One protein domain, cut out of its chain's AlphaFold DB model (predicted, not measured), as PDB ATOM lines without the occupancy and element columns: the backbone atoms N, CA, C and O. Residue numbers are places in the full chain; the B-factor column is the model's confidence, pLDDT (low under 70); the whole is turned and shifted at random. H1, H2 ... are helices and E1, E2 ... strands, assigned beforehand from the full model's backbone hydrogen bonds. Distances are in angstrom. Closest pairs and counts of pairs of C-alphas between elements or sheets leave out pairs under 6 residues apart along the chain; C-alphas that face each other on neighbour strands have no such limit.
ATOM      1  N   LEU A 154      37.297 -53.730  25.200       96.94
ATOM      2  CA  LEU A 154      38.706 -53.981  25.535       96.94
ATOM      3  C   LEU A 154      39.342 -55.044  24.618       96.94
ATOM      4  O   LEU A 154      40.394 -54.753  24.052       96.94
ATOM      5  N   PRO A 155      38.711 -56.218  24.377       96.19
ATOM      6  CA  PRO A 155      39.222 -57.179  23.398       96.19
ATOM      7  C   PRO A 155      39.361 -56.608  21.983       96.19
ATOM      8  O   PRO A 155      40.370 -56.860  21.331       96.19
ATOM      9  N   LEU A 156      38.385 -55.818  21.515       96.56
ATOM     10  CA  LEU A 156      38.432 -55.194  20.189       96.56
ATOM     11  C   LEU A 156      39.624 -54.238  20.055       96.56
ATOM     12  O   LEU A 156      40.377 -54.327  19.087       96.56
ATOM     13  N   LEU A 157      39.826 -53.354  21.036       96.81
ATOM     14  CA  LEU A 157      40.971 -52.441  21.048       96.81
ATOM     15  C   LEU A 157      42.297 -53.202  21.159       96.81
ATOM     16  O   LEU A 157      43.268 -52.842  20.496       96.81
ATOM     17  N   GLY A 158      42.333 -54.278  21.948       96.31
ATOM     18  CA  GLY A 158      43.525 -55.106  22.089       96.31
ATOM     19  C   GLY A 158      43.919 -55.820  20.799       96.31
ATOM     20  O   GLY A 158      45.083 -55.771  20.396       96.31
ATOM     21  N   ALA A 159      42.943 -56.396  20.094       95.56
ATOM     22  CA  ALA A 159      43.146 -56.983  18.772       95.56
ATOM     23  C   ALA A 159      43.593 -55.931  17.743       95.56
ATOM     24  O   ALA A 159      44.456 -56.206  16.914       95.56
ATOM     25  N   ARG A 160      43.038 -54.713  17.816       94.94
ATOM     26  CA  ARG A 160      43.361 -53.623  16.888       94.94
ATOM     27  C   ARG A 160      44.770 -53.066  17.077       94.94
ATOM     28  O   ARG A 160      45.426 -52.733  16.093       94.94
ATOM     29  N   HIS A 161      45.218 -52.922  18.321       95.06
ATOM     30  CA  HIS A 161      46.467 -52.231  18.652       95.06
ATOM     31  C   HIS A 161      47.609 -53.168  19.068       95.06
ATOM     32  O   HIS A 161      48.713 -52.690  19.327       95.06
ATOM     33  N   GLY A 162      47.368 -54.483  19.080       87.25
ATOM     34  CA  GLY A 162      48.395 -55.504  19.280       87.25
ATOM     35  C   GLY A 162      48.843 -55.658  20.731       87.25
ATOM     36  O   GLY A 162      50.038 -55.776  20.990       87.25
ATOM     37  N   GLY A 163      47.913 -55.642  21.691       90.06
ATOM     38  CA  GLY A 163      48.259 -55.783  23.105       90.06
ATOM     39  C   GLY A 163      47.062 -55.902  24.040       90.06
ATOM     40  O   GLY A 163      45.910 -55.801  23.630       90.06
ATOM     41  N   TRP A 164      47.338 -56.117  25.324       93.94
ATOM     42  CA  TRP A 164      46.313 -56.051  26.361       93.94
ATOM     43  C   TRP A 164      45.926 -54.591  26.625       93.94
ATOM     44  O   TRP A 164      46.801 -53.759  26.847       93.94
ATOM     45  N   VAL A 165      44.625 -54.290  26.609       97.19
ATOM     46  CA  VAL A 165      44.092 -52.947  26.887       97.19
ATOM     47  C   VAL A 165      43.363 -52.970  28.220       97.19
ATOM     48  O   VAL A 165      42.425 -53.746  28.417       97.19
ATOM     49  N   THR A 166      43.786 -52.100  29.133       97.12
ATOM     50  CA  THR A 166      43.183 -51.956  30.461       97.12
ATOM     51  C   THR A 166      42.041 -50.928  30.461       97.12
ATOM     52  O   THR A 166      41.944 -50.093  29.554       97.12
ATOM     53  N   PRO A 167      41.151 -50.946  31.471       97.50
ATOM     54  CA  PRO A 167      40.177 -49.873  31.673       97.50
ATOM     55  C   PRO A 167      40.836 -48.492  31.793       97.50
ATOM     56  O   PRO A 167      40.331 -47.517  31.236       97.50
ATOM     57  N   GLU A 168      41.979 -48.417  32.470       97.50
ATOM     58  CA  GLU A 168      42.783 -47.213  32.639       97.50
ATOM     59  C   GLU A 168      43.372 -46.708  31.320       97.50
ATOM     60  O   GLU A 168      43.408 -45.497  31.113       97.50
ATOM     61  N   ASP A 169      43.762 -47.587  30.390       98.31
ATOM     62  CA  ASP A 169      44.182 -47.159  29.048       98.31
ATOM     63  C   ASP A 169      43.025 -46.462  28.318       98.31
ATOM     64  O   ASP A 169      43.198 -45.388  27.743       98.31
ATOM     65  N   VAL A 170      41.807 -47.007  28.405       98.12
ATOM     66  CA  VAL A 170      40.623 -46.352  27.826       98.12
ATOM     67  C   VAL A 170      40.324 -45.026  28.530       98.12
ATOM     68  O   VAL A 170      39.946 -44.062  27.869       98.12
ATOM     69  N   LEU A 171      40.520 -44.937  29.846       98.31
ATOM     70  CA  LEU A 171      40.392 -43.681  30.585       98.31
ATOM     71  C   LEU A 171      41.421 -42.635  30.125       98.31
ATOM     72  O   LEU A 171      41.051 -41.490  29.870       98.31
ATOM     73  N   CYS A 172      42.683 -43.028  29.951       98.56
ATOM     74  CA  CYS A 172      43.734 -42.171  29.399       98.56
ATOM     75  C   CYS A 172      43.348 -41.681  27.996       98.56
ATOM     76  O   CYS A 172      43.420 -40.487  27.705       98.56
ATOM     77  N   TRP A 173      42.841 -42.579  27.151       98.31
ATOM     78  CA  TRP A 173      42.345 -42.220  25.828       98.31
ATOM     79  C   TRP A 173      41.184 -41.213  25.878       98.31
ATOM     80  O   TRP A 173      41.172 -40.245  25.120       98.31
ATOM     81  N   ILE A 174      40.228 -41.388  26.799       97.69
ATOM     82  CA  ILE A 174      39.113 -40.446  27.014       97.69
ATOM     83  C   ILE A 174      39.630 -39.041  27.358       97.69
ATOM     84  O   ILE A 174      39.087 -38.059  26.844       97.69
ATOM     85  N   LEU A 175      40.665 -38.939  28.197       97.94
ATOM     86  CA  LEU A 175      41.280 -37.662  28.572       97.94
ATOM     87  C   LEU A 175      41.977 -36.989  27.381       97.94
ATOM     88  O   LEU A 175      41.778 -35.797  27.141       97.94
ATOM     89  N   ALA A 176      42.754 -37.750  26.609       97.88
ATOM     90  CA  ALA A 176      43.523 -37.226  25.481       97.88
ATOM     91  C   ALA A 176      42.646 -36.862  24.271       97.88
ATOM     92  O   ALA A 176      42.769 -35.771  23.710       97.88
ATOM     93  N   ALA A 177      41.732 -37.751  23.880       96.81
ATOM     94  CA  ALA A 177      41.014 -37.687  22.607       96.81
ATOM     95  C   ALA A 177      39.544 -37.259  22.734       96.81
ATOM     96  O   ALA A 177      38.948 -36.826  21.750       96.81
ATOM     97  N   GLY A 178      38.939 -37.382  23.919       95.12
ATOM     98  CA  GLY A 178      37.526 -37.060  24.118       95.12
ATOM     99  C   GLY A 178      37.240 -35.563  23.995       95.12
ATOM    100  O   GLY A 178      38.031 -34.731  24.453       95.12
ATOM    101  N   ARG A 179      36.112 -35.209  23.376       92.44
ATOM    102  CA  ARG A 179      35.703 -33.819  23.131       92.44
ATOM    103  C   ARG A 179      34.181 -33.667  23.264       92.44
ATOM    104  O   ARG A 179      33.448 -34.631  23.036       92.44
ATOM    105  N   PRO A 180      33.674 -32.467  23.589       91.25
ATOM    106  CA  PRO A 180      32.260 -32.153  23.410       91.25
ATOM    107  C   PRO A 180      31.845 -32.327  21.945       91.25
ATOM    108  O   PRO A 180      32.561 -31.906  21.040       91.25
ATOM    109  N   GLY A 181      30.679 -32.920  21.716       88.19
ATOM    110  CA  GLY A 181      30.086 -33.113  20.399       88.19
ATOM    111  C   GLY A 181      28.563 -32.931  20.428       88.19
ATOM    112  O   GLY A 181      27.967 -32.722  21.490       88.19
ATOM    113  N   PRO A 182      27.889 -33.031  19.270       86.12
ATOM    114  CA  PRO A 182      26.454 -32.752  19.146       86.12
ATOM    115  C   PRO A 182      25.572 -33.717  19.953       86.12
ATOM    116  O   PRO A 182      24.434 -33.395  20.283       86.12
ATOM    117  N   ARG A 183      26.089 -34.906  20.292       83.38
ATOM    118  CA  ARG A 183      25.390 -35.938  21.079       83.38
ATOM    119  C   ARG A 183      25.870 -36.012  22.532       83.38
ATOM    120  O   ARG A 183      25.606 -37.000  23.217       83.38
ATOM    121  N   GLY A 184      26.565 -34.979  23.003       85.75
ATOM    122  CA  GLY A 184      27.234 -34.950  24.301       85.75
ATOM    123  C   GLY A 184      28.733 -35.201  24.165       85.75
ATOM    124  O   GLY A 184      29.320 -34.929  23.126       85.75
ATOM    125  N   TYR A 185      29.371 -35.695  25.224       90.88
ATOM    126  CA  TYR A 185      30.809 -35.968  25.207       90.88
ATOM    127  C   TYR A 185      31.119 -37.183  24.316       90.88
ATOM    128  O   TYR A 185      30.684 -38.300  24.607       90.88
ATOM    129  N   GLU A 186      31.852 -36.966  23.226       91.88
ATOM    130  CA  GLU A 186      32.205 -37.978  22.232       91.88
ATOM    131  C   GLU A 186      33.666 -38.418  22.409       91.88
ATOM    132  O   GLU A 186      34.549 -37.627  22.744       91.88
ATOM    133  N   VAL A 187      33.923 -39.714  22.210       94.25
ATOM    134  CA  VAL A 187      35.253 -40.318  22.365       94.25
ATOM    135  C   VAL A 187      35.616 -40.999  21.045       94.25
ATOM    136  O   VAL A 187      35.182 -42.131  20.812       94.25
ATOM    137  N   PRO A 188      36.357 -40.319  20.155       94.31
ATOM    138  CA  PRO A 188      36.793 -40.903  18.893       94.31
ATOM    139  C   PRO A 188      37.822 -42.001  19.172       94.31
ATOM    140  O   PRO A 188      38.794 -41.750  19.873       94.31
ATOM    141  N   LEU A 189      37.621 -43.216  18.660       95.56
ATOM    142  CA  LEU A 189      38.569 -44.321  18.843       95.56
ATOM    143  C   LEU A 189      39.526 -44.388  17.651       95.56
ATOM    144  O   LEU A 189      39.070 -44.409  16.509       95.56
ATOM    145  N   ALA A 190      40.833 -44.425  17.912       95.50
ATOM    146  CA  ALA A 190      41.838 -44.517  16.859       95.50
ATOM    147  C   ALA A 190      41.808 -45.883  16.167       95.50
ATOM    148  O   ALA A 190      41.746 -46.926  16.810       95.50
ATOM    149  N   ALA A 191      41.908 -45.871  14.844       94.25
ATOM    150  CA  ALA A 191      42.147 -47.052  14.027       94.25
ATOM    151  C   ALA A 191      43.651 -47.343  13.884       94.25
ATOM    152  O   ALA A 191      44.032 -48.484  13.618       94.25
ATOM    153  N   ASP A 192      44.495 -46.326  14.054       94.56
ATOM    154  CA  ASP A 192      45.948 -46.420  13.944       94.56
ATOM    155  C   ASP A 192      46.617 -46.713  15.311       94.56
ATOM    156  O   ASP A 192      46.381 -45.976  16.277       94.56
ATOM    157  N   PRO A 193      47.454 -47.766  15.429       95.00
ATOM    158  CA  PRO A 193      48.167 -48.087  16.665       95.00
ATOM    159  C   PRO A 193      49.138 -47.012  17.163       95.00
ATOM    160  O   PRO A 193      49.324 -46.897  18.375       95.00
ATOM    161  N   GLU A 194      49.767 -46.227  16.285       95.31
ATOM    162  CA  GLU A 194      50.700 -45.180  16.724       95.31
ATOM    163  C   GLU A 194      49.954 -44.022  17.379       95.31
ATOM    164  O   GLU A 194      50.324 -43.579  18.471       95.31
ATOM    165  N   ARG A 195      48.840 -43.594  16.776       96.69
ATOM    166  CA  ARG A 195      47.943 -42.600  17.373       96.69
ATOM    167  C   ARG A 195      47.343 -43.076  18.683       96.69
ATOM    168  O   ARG A 195      47.315 -42.284  19.622       96.69
ATOM    169  N   TRP A 196      46.946 -44.349  18.780       97.31
ATOM    170  CA  TRP A 196      46.518 -44.949  20.048       97.31
ATOM    171  C   TRP A 196      47.588 -44.781  21.133       97.31
ATOM    172  O   TRP A 196      47.317 -44.185  22.175       97.31
ATOM    173  N   ARG A 197      48.833 -45.203  20.865       96.88
ATOM    174  CA  ARG A 197      49.953 -45.074  21.816       96.88
ATOM    175  C   ARG A 197      50.231 -43.622  22.213       96.88
ATOM    176  O   ARG A 197      50.393 -43.350  23.399       96.88
ATOM    177  N   ALA A 198      50.241 -42.697  21.254       97.50
ATOM    178  CA  ALA A 198      50.451 -41.275  21.526       97.50
ATOM    179  C   ALA A 198      49.347 -40.682  22.420       97.50
ATOM    180  O   ALA A 198      49.634 -39.925  23.348       97.50
ATOM    181  N   GLY A 199      48.086 -41.062  22.185       98.06
ATOM    182  CA  GLY A 199      46.973 -40.637  23.033       98.06
ATOM    183  C   GLY A 199      47.024 -41.255  24.429       98.06
ATOM    184  O   GLY A 199      46.714 -40.567  25.397       98.06
ATOM    185  N   LEU A 200      47.470 -42.508  24.566       98.19
ATOM    186  CA  LEU A 200      47.700 -43.107  25.883       98.19
ATOM    187  C   LEU A 200      48.782 -42.361  26.668       98.19
ATOM    188  O   LEU A 200      48.596 -42.122  27.856       98.19
ATOM    189  N   GLU A 201      49.877 -41.956  26.024       98.12
ATOM    190  CA  GLU A 201      50.948 -41.199  26.680       98.12
ATOM    191  C   GLU A 201      50.455 -39.841  27.202       98.12
ATOM    192  O   GLU A 201      50.592 -39.530  28.386       98.12
ATOM    193  N   LEU A 202      49.785 -39.057  26.351       98.44
ATOM    194  CA  LEU A 202      49.173 -37.795  26.769       98.44
ATOM    195  C   LEU A 202      48.122 -38.011  27.870       98.44
ATOM    196  O   LEU A 202      48.082 -37.282  28.862       98.44
ATOM    197  N   GLY A 203      47.284 -39.033  27.707       98.38
ATOM    198  CA  GLY A 203      46.237 -39.397  28.649       98.38
ATOM    199  C   GLY A 203      46.771 -39.772  30.027       98.38
ATOM    200  O   GLY A 203      46.198 -39.350  31.027       98.38
ATOM    201  N   ARG A 204      47.893 -40.499  30.093       97.81
ATOM    202  CA  ARG A 204      48.572 -40.831  31.352       97.81
ATOM    203  C   ARG A 204      49.091 -39.581  32.043       97.81
ATOM    204  O   ARG A 204      48.849 -39.424  33.234       97.81
ATOM    205  N   ARG A 205      49.715 -38.655  31.305       97.50
ATOM    206  CA  ARG A 205      50.174 -37.368  31.864       97.50
ATOM    207  C   ARG A 205      49.008 -36.571  32.454       97.50
ATOM    208  O   ARG A 205      49.100 -36.120  33.593       97.50
ATOM    209  N   LEU A 206      47.893 -36.464  31.726       98.00
ATOM    210  CA  LEU A 206      46.672 -35.812  32.215       98.00
ATOM    211  C   LEU A 206      46.111 -36.517  33.460       98.00
ATOM    212  O   LEU A 206      45.810 -35.859  34.454       98.00
ATOM    213  N   LEU A 207      46.008 -37.849  33.428       97.75
ATOM    214  CA  LEU A 207      45.487 -38.646  34.536       97.75
ATOM    215  C   LEU A 207      46.338 -38.471  35.798       97.75
ATOM    216  O   LEU A 207      45.793 -38.186  36.859       97.75
ATOM    217  N   THR A 208      47.664 -38.580  35.691       96.75
ATOM    218  CA  THR A 208      48.593 -38.393  36.814       96.75
ATOM    219  C   THR A 208      48.402 -37.032  37.479       96.75
ATOM    220  O   THR A 208      48.339 -36.952  38.707       96.75
ATOM    221  N   VAL A 209      48.261 -35.967  36.684       97.38
ATOM    222  CA  VAL A 209      48.049 -34.616  37.218       97.38
ATOM    223  C   VAL A 209      46.687 -34.502  37.910       97.38
ATOM    224  O   VAL A 209      46.627 -33.982  39.024       97.38
ATOM    225  N   GLN A 210      45.615 -35.030  37.310       97.50
ATOM    226  CA  GLN A 210      44.268 -34.984  37.894       97.50
ATOM    227  C   GLN A 210      44.113 -35.840  39.161       97.50
ATOM    228  O   GLN A 210      43.339 -35.476  40.044       97.50
ATOM    229  N   LEU A 211      44.860 -36.943  39.292       96.19
ATOM    230  CA  LEU A 211      44.834 -37.786  40.494       96.19
ATOM    231  C   LEU A 211      45.607 -37.196  41.674       96.19
ATOM    232  O   LEU A 211      45.332 -37.576  42.806       96.19
ATOM    233  N   ARG A 212      46.555 -36.278  41.443       93.81
ATOM    234  CA  ARG A 212      47.222 -35.494  42.505       93.81
ATOM    235  C   ARG A 212      47.889 -36.335  43.610       93.81
ATOM    236  O   ARG A 212      47.985 -35.898  44.751       93.81
ATOM    237  N   GLY A 213      48.362 -37.536  43.278       91.31
ATOM    238  CA  GLY A 213      48.946 -38.479  44.245       91.31
ATOM    239  C   GLY A 213      47.928 -39.367  44.978       91.31
ATOM    240  O   GLY A 213      48.285 -40.129  45.876       91.31
ATOM    241  N   ALA A 214      46.650 -39.326  44.593       90.56
ATOM    242  CA  ALA A 214      45.672 -40.304  45.049       90.56
ATOM    243  C   ALA A 214      46.111 -41.740  44.706       90.56
ATOM    244  O   ALA A 214      46.933 -41.972  43.817       90.56
ATOM    245  N   ARG A 215      45.540 -42.719  45.420       86.88
ATOM    246  CA  ARG A 215      45.887 -44.150  45.314       86.88
ATOM    247  C   ARG A 215      47.351 -44.474  45.667       86.88
ATOM    248  O   ARG A 215      47.899 -45.453  45.174       86.88
ATOM    249  N   GLY A 216      47.975 -43.673  46.534       83.50
ATOM    250  CA  GLY A 216      49.366 -43.874  46.961       83.50
ATOM    251  C   GLY A 216      50.402 -43.470  45.909       83.50
ATOM    252  O   GLY A 216      51.564 -43.843  46.033       83.50
ATOM    253  N   GLY A 217      49.985 -42.734  44.873       88.25
ATOM    254  CA  GLY A 217      50.894 -42.157  43.892       88.25
ATOM    255  C   GLY A 217      51.649 -40.949  44.446       88.25
ATOM    256  O   GLY A 217      51.247 -40.327  45.429       88.25
ATOM    257  N   GLU A 218      52.734 -40.570  43.780       89.38
ATOM    258  CA  GLU A 218      53.416 -39.324  44.115       89.38
ATOM    259  C   GLU A 218      52.622 -38.114  43.597       89.38
ATOM    260  O   GLU A 218      52.195 -38.111  42.436       89.38
ATOM    261  N   PRO A 219      52.427 -37.063  44.416       89.19
ATOM    262  CA  PRO A 219      51.859 -35.814  43.936       89.19
ATOM    263  C   PRO A 219      52.707 -35.227  42.798       89.19
ATOM    264  O   PRO A 219      53.943 -35.231  42.888       89.19
ATOM    265  N   PRO A 220      52.072 -34.689  41.744       90.44
ATOM    266  CA  PRO A 220      52.789 -34.125  40.616       90.44
ATOM    267  C   PRO A 220      53.602 -32.899  41.054       90.44
ATOM    268  O   PRO A 220      53.225 -32.171  41.975       90.44
ATOM    269  N   THR A 330      45.331 -34.843  17.440       95.62
ATOM    270  CA  THR A 330      44.451 -35.479  16.457       95.62
ATOM    271  C   THR A 330      44.431 -37.002  16.652       95.62
ATOM    272  O   THR A 330      45.476 -37.638  16.480       95.62
ATOM    273  N   PRO A 331      43.268 -37.630  16.918       91.50
ATOM    274  CA  PRO A 331      43.161 -39.080  17.129       91.50
ATOM    275  C   PRO A 331      43.460 -39.938  15.881       91.50
ATOM    276  O   PRO A 331      43.563 -41.156  15.997       91.50
ATOM    277  N   GLY A 332      43.654 -39.327  14.705       82.88
ATOM    278  CA  GLY A 332      43.998 -40.027  13.460       82.88
ATOM    279  C   GLY A 332      42.799 -40.723  12.814       82.88
ATOM    280  O   GLY A 332      41.668 -40.410  13.187       82.88
ATOM    281  N   PRO A 333      42.993 -41.625  11.829       91.56
ATOM    282  CA  PRO A 333      41.861 -42.319  11.222       91.56
ATOM    283  C   PRO A 333      41.059 -43.025  12.318       91.56
ATOM    284  O   PRO A 333      41.636 -43.646  13.211       91.56
ATOM    285  N   LEU A 334      39.737 -42.882  12.278       94.38
ATOM    286  CA  LEU A 334      38.850 -43.345  13.341       94.38
ATOM    287  C   LEU A 334      38.286 -44.724  13.025       94.38
ATOM    288  O   LEU A 334      37.967 -45.017  11.874       94.38
ATOM    289  N   LEU A 335      38.107 -45.545  14.059       93.25
ATOM    290  CA  LEU A 335      37.310 -46.764  13.955       93.25
ATOM    291  C   LEU A 335      35.866 -46.390  13.612       93.25
ATOM    292  O   LEU A 335      35.242 -45.568  14.294       93.25
ATOM    293  N   ALA A 336      35.325 -46.999  12.558       91.94
ATOM    294  CA  ALA A 336      33.972 -46.703  12.121       91.94
ATOM    295  C   ALA A 336      32.937 -47.237  13.124       91.94
ATOM    296  O   ALA A 336      33.074 -48.325  13.684       91.94
ATOM    297  N   ALA A 337      31.824 -46.516  13.290       90.75
ATOM    298  CA  ALA A 337      30.717 -46.983  14.130       90.75
ATOM    299  C   ALA A 337      30.162 -48.347  13.670       90.75
ATOM    300  O   ALA A 337      29.724 -49.141  14.500       90.75
ATOM    301  N   GLY A 338      30.222 -48.634  12.362       93.44
ATOM    302  CA  GLY A 338      29.847 -49.929  11.792       93.44
ATOM    303  C   GLY A 338      30.729 -51.085  12.272       93.44
ATOM    304  O   GLY A 338      30.205 -52.162  12.533       93.44
ATOM    305  N   GLU A 339      32.031 -50.860  12.481       93.19
ATOM    306  CA  GLU A 339      32.941 -51.876  13.037       93.19
ATOM    307  C   GLU A 339      32.593 -52.186  14.498       93.19
ATOM    308  O   GLU A 339      32.521 -53.348  14.893       93.19
ATOM    309  N   LEU A 340      32.288 -51.154  15.292       94.75
ATOM    310  CA  LEU A 340      31.847 -51.322  16.680       94.75
ATOM    311  C   LEU A 340      30.504 -52.059  16.774       94.75
ATOM    312  O   LEU A 340      30.292 -52.833  17.708       94.75
ATOM    313  N   ALA A 341      29.600 -51.823  15.821       95.12
ATOM    314  CA  ALA A 341      28.324 -52.526  15.743       95.12
ATOM    315  C   ALA A 341      28.506 -53.993  15.325       95.12
ATOM    316  O   ALA A 341      27.956 -54.882  15.972       95.12
ATOM    317  N   ALA A 342      29.322 -54.254  14.299       95.00
ATOM    318  CA  ALA A 342      29.636 -55.606  13.834       95.00
ATOM    319  C   ALA A 342      30.317 -56.453  14.923       95.00
ATOM    320  O   ALA A 342      30.052 -57.646  15.035       95.00
ATOM    321  N   ALA A 343      31.137 -55.825  15.768       94.06
ATOM    322  CA  ALA A 343      31.769 -56.461  16.921       94.06
ATOM    323  C   ALA A 343      30.860 -56.578  18.164       94.06
ATOM    324  O   ALA A 343      31.316 -57.024  19.217       94.06
ATOM    325  N   GLY A 344      29.596 -56.141  18.090       94.12
ATOM    326  CA  GLY A 344      28.650 -56.195  19.210       94.12
ATOM    327  C   GLY A 344      28.975 -55.250  20.375       94.12
ATOM    328  O   GLY A 344      28.401 -55.387  21.455       94.12
ATOM    329  N   VAL A 345      29.875 -54.282  20.174       96.25
ATOM    330  CA  VAL A 345      30.264 -53.287  21.189       96.25
ATOM    331  C   VAL A 345      29.184 -52.213  21.330       96.25
ATOM    332  O   VAL A 345      28.871 -51.771  22.440       96.25
ATOM    333  N   LEU A 346      28.597 -51.782  20.207       93.50
ATOM    334  CA  LEU A 346      27.526 -50.786  20.172       93.50
ATOM    335  C   LEU A 346      26.246 -51.341  19.517       93.50
ATOM    336  O   LEU A 346      26.335 -52.002  18.488       93.50
ATOM    337  N   PRO A 347      25.048 -51.013  20.045       93.81
ATOM    338  CA  PRO A 347      24.811 -50.318  21.311       93.81
ATOM    339  C   PRO A 347      25.126 -51.220  22.520       93.81
ATOM    340  O   PRO A 347      24.870 -52.421  22.471       93.81
ATOM    341  N   PRO A 348      25.602 -50.663  23.650       94.19
ATOM    342  CA  PRO A 348      25.891 -51.473  24.825       94.19
ATOM    343  C   PRO A 348      24.593 -52.058  25.407       94.19
ATOM    344  O   PRO A 348      23.561 -51.360  25.445       94.19
ATOM    345  N   PRO A 349      24.628 -53.301  25.920       93.50
ATOM    346  CA  PRO A 349      23.443 -53.983  26.414       93.50
ATOM    347  C   PRO A 349      22.875 -53.278  27.649       93.50
ATOM    348  O   PRO A 349      23.608 -52.694  28.450       93.50
ATOM    349  N   ARG A 350      21.549 -53.338  27.839       92.81
ATOM    350  CA  ARG A 350      20.841 -52.572  28.888       92.81
ATOM    351  C   ARG A 350      21.361 -52.839  30.306       92.81
ATOM    352  O   ARG A 350      21.410 -51.904  31.102       92.81
TER     353      ARG A 350
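AT A GLANCE: This is residues 154 to 220 and 330 to 350 of the 373 residues of the protein "Type_ISP_C domain-containing protein" of Streptomyces lavendulae subsp. lavendulae (UniProt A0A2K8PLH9). A small hairpin of two short strands, E1 and E2, lies beyond the last residue of H2, and H2 crosses the long helix H3 nearly at a right angle to make the core. H1 sits by the first residues of H3, and H4 lies off to one side, touching no helix. The printed part has 88 residues, with four named helices and two named strands in the order H1, H2, E1, E2, H3, H4 along the chain; of the 50 residues in named elements helices hold 44 and strands 6, so the class is mostly helix, with E1 and E2 an antiparallel sheet, and the whole is only just compact, close to loose, with a radius of gyration of the C-alphas of 14.0 A and spans of 42 by 31 by 29 A.

IN THESE COORDINATES: E1 is residues 179 to 181 and E2 184 to 186. H2 is residues 167 to 177, 15.2 A; H3 193 to 211, 26.2 A; H1 154 to 161, 10.5 A, from C-alpha 154 at (38.706, -53.981, 25.535); H4 337 to 342, 8.7 A, to C-alpha 342 at (29.636, -55.606, 13.834).

HOW THE PARTS SIT: In the hairpin E1 and E2, N 181 and O 184 are 2.8 A apart. H2 and H3 touch, about perpendicular at 84 degrees; their closest C-alphas, Cys 172 and Gly 203, are 3.8 A apart. H1 only just touches H3, with 3 pairs of C-alphas within 8 A, at residues 193 to 196 of H3 alone; the closest C-alphas are those of His 161 and Pro 193, 4.9 A. In H1, H2, H3 and H4 every O i to N i+4 pair is within hydrogen-bond range.

THE WHOLE: Residues 221 to 329 are not printed, a gap of 25.6 A between C-alphas 220 and 330. No printed residue is under 70 in pLDDT.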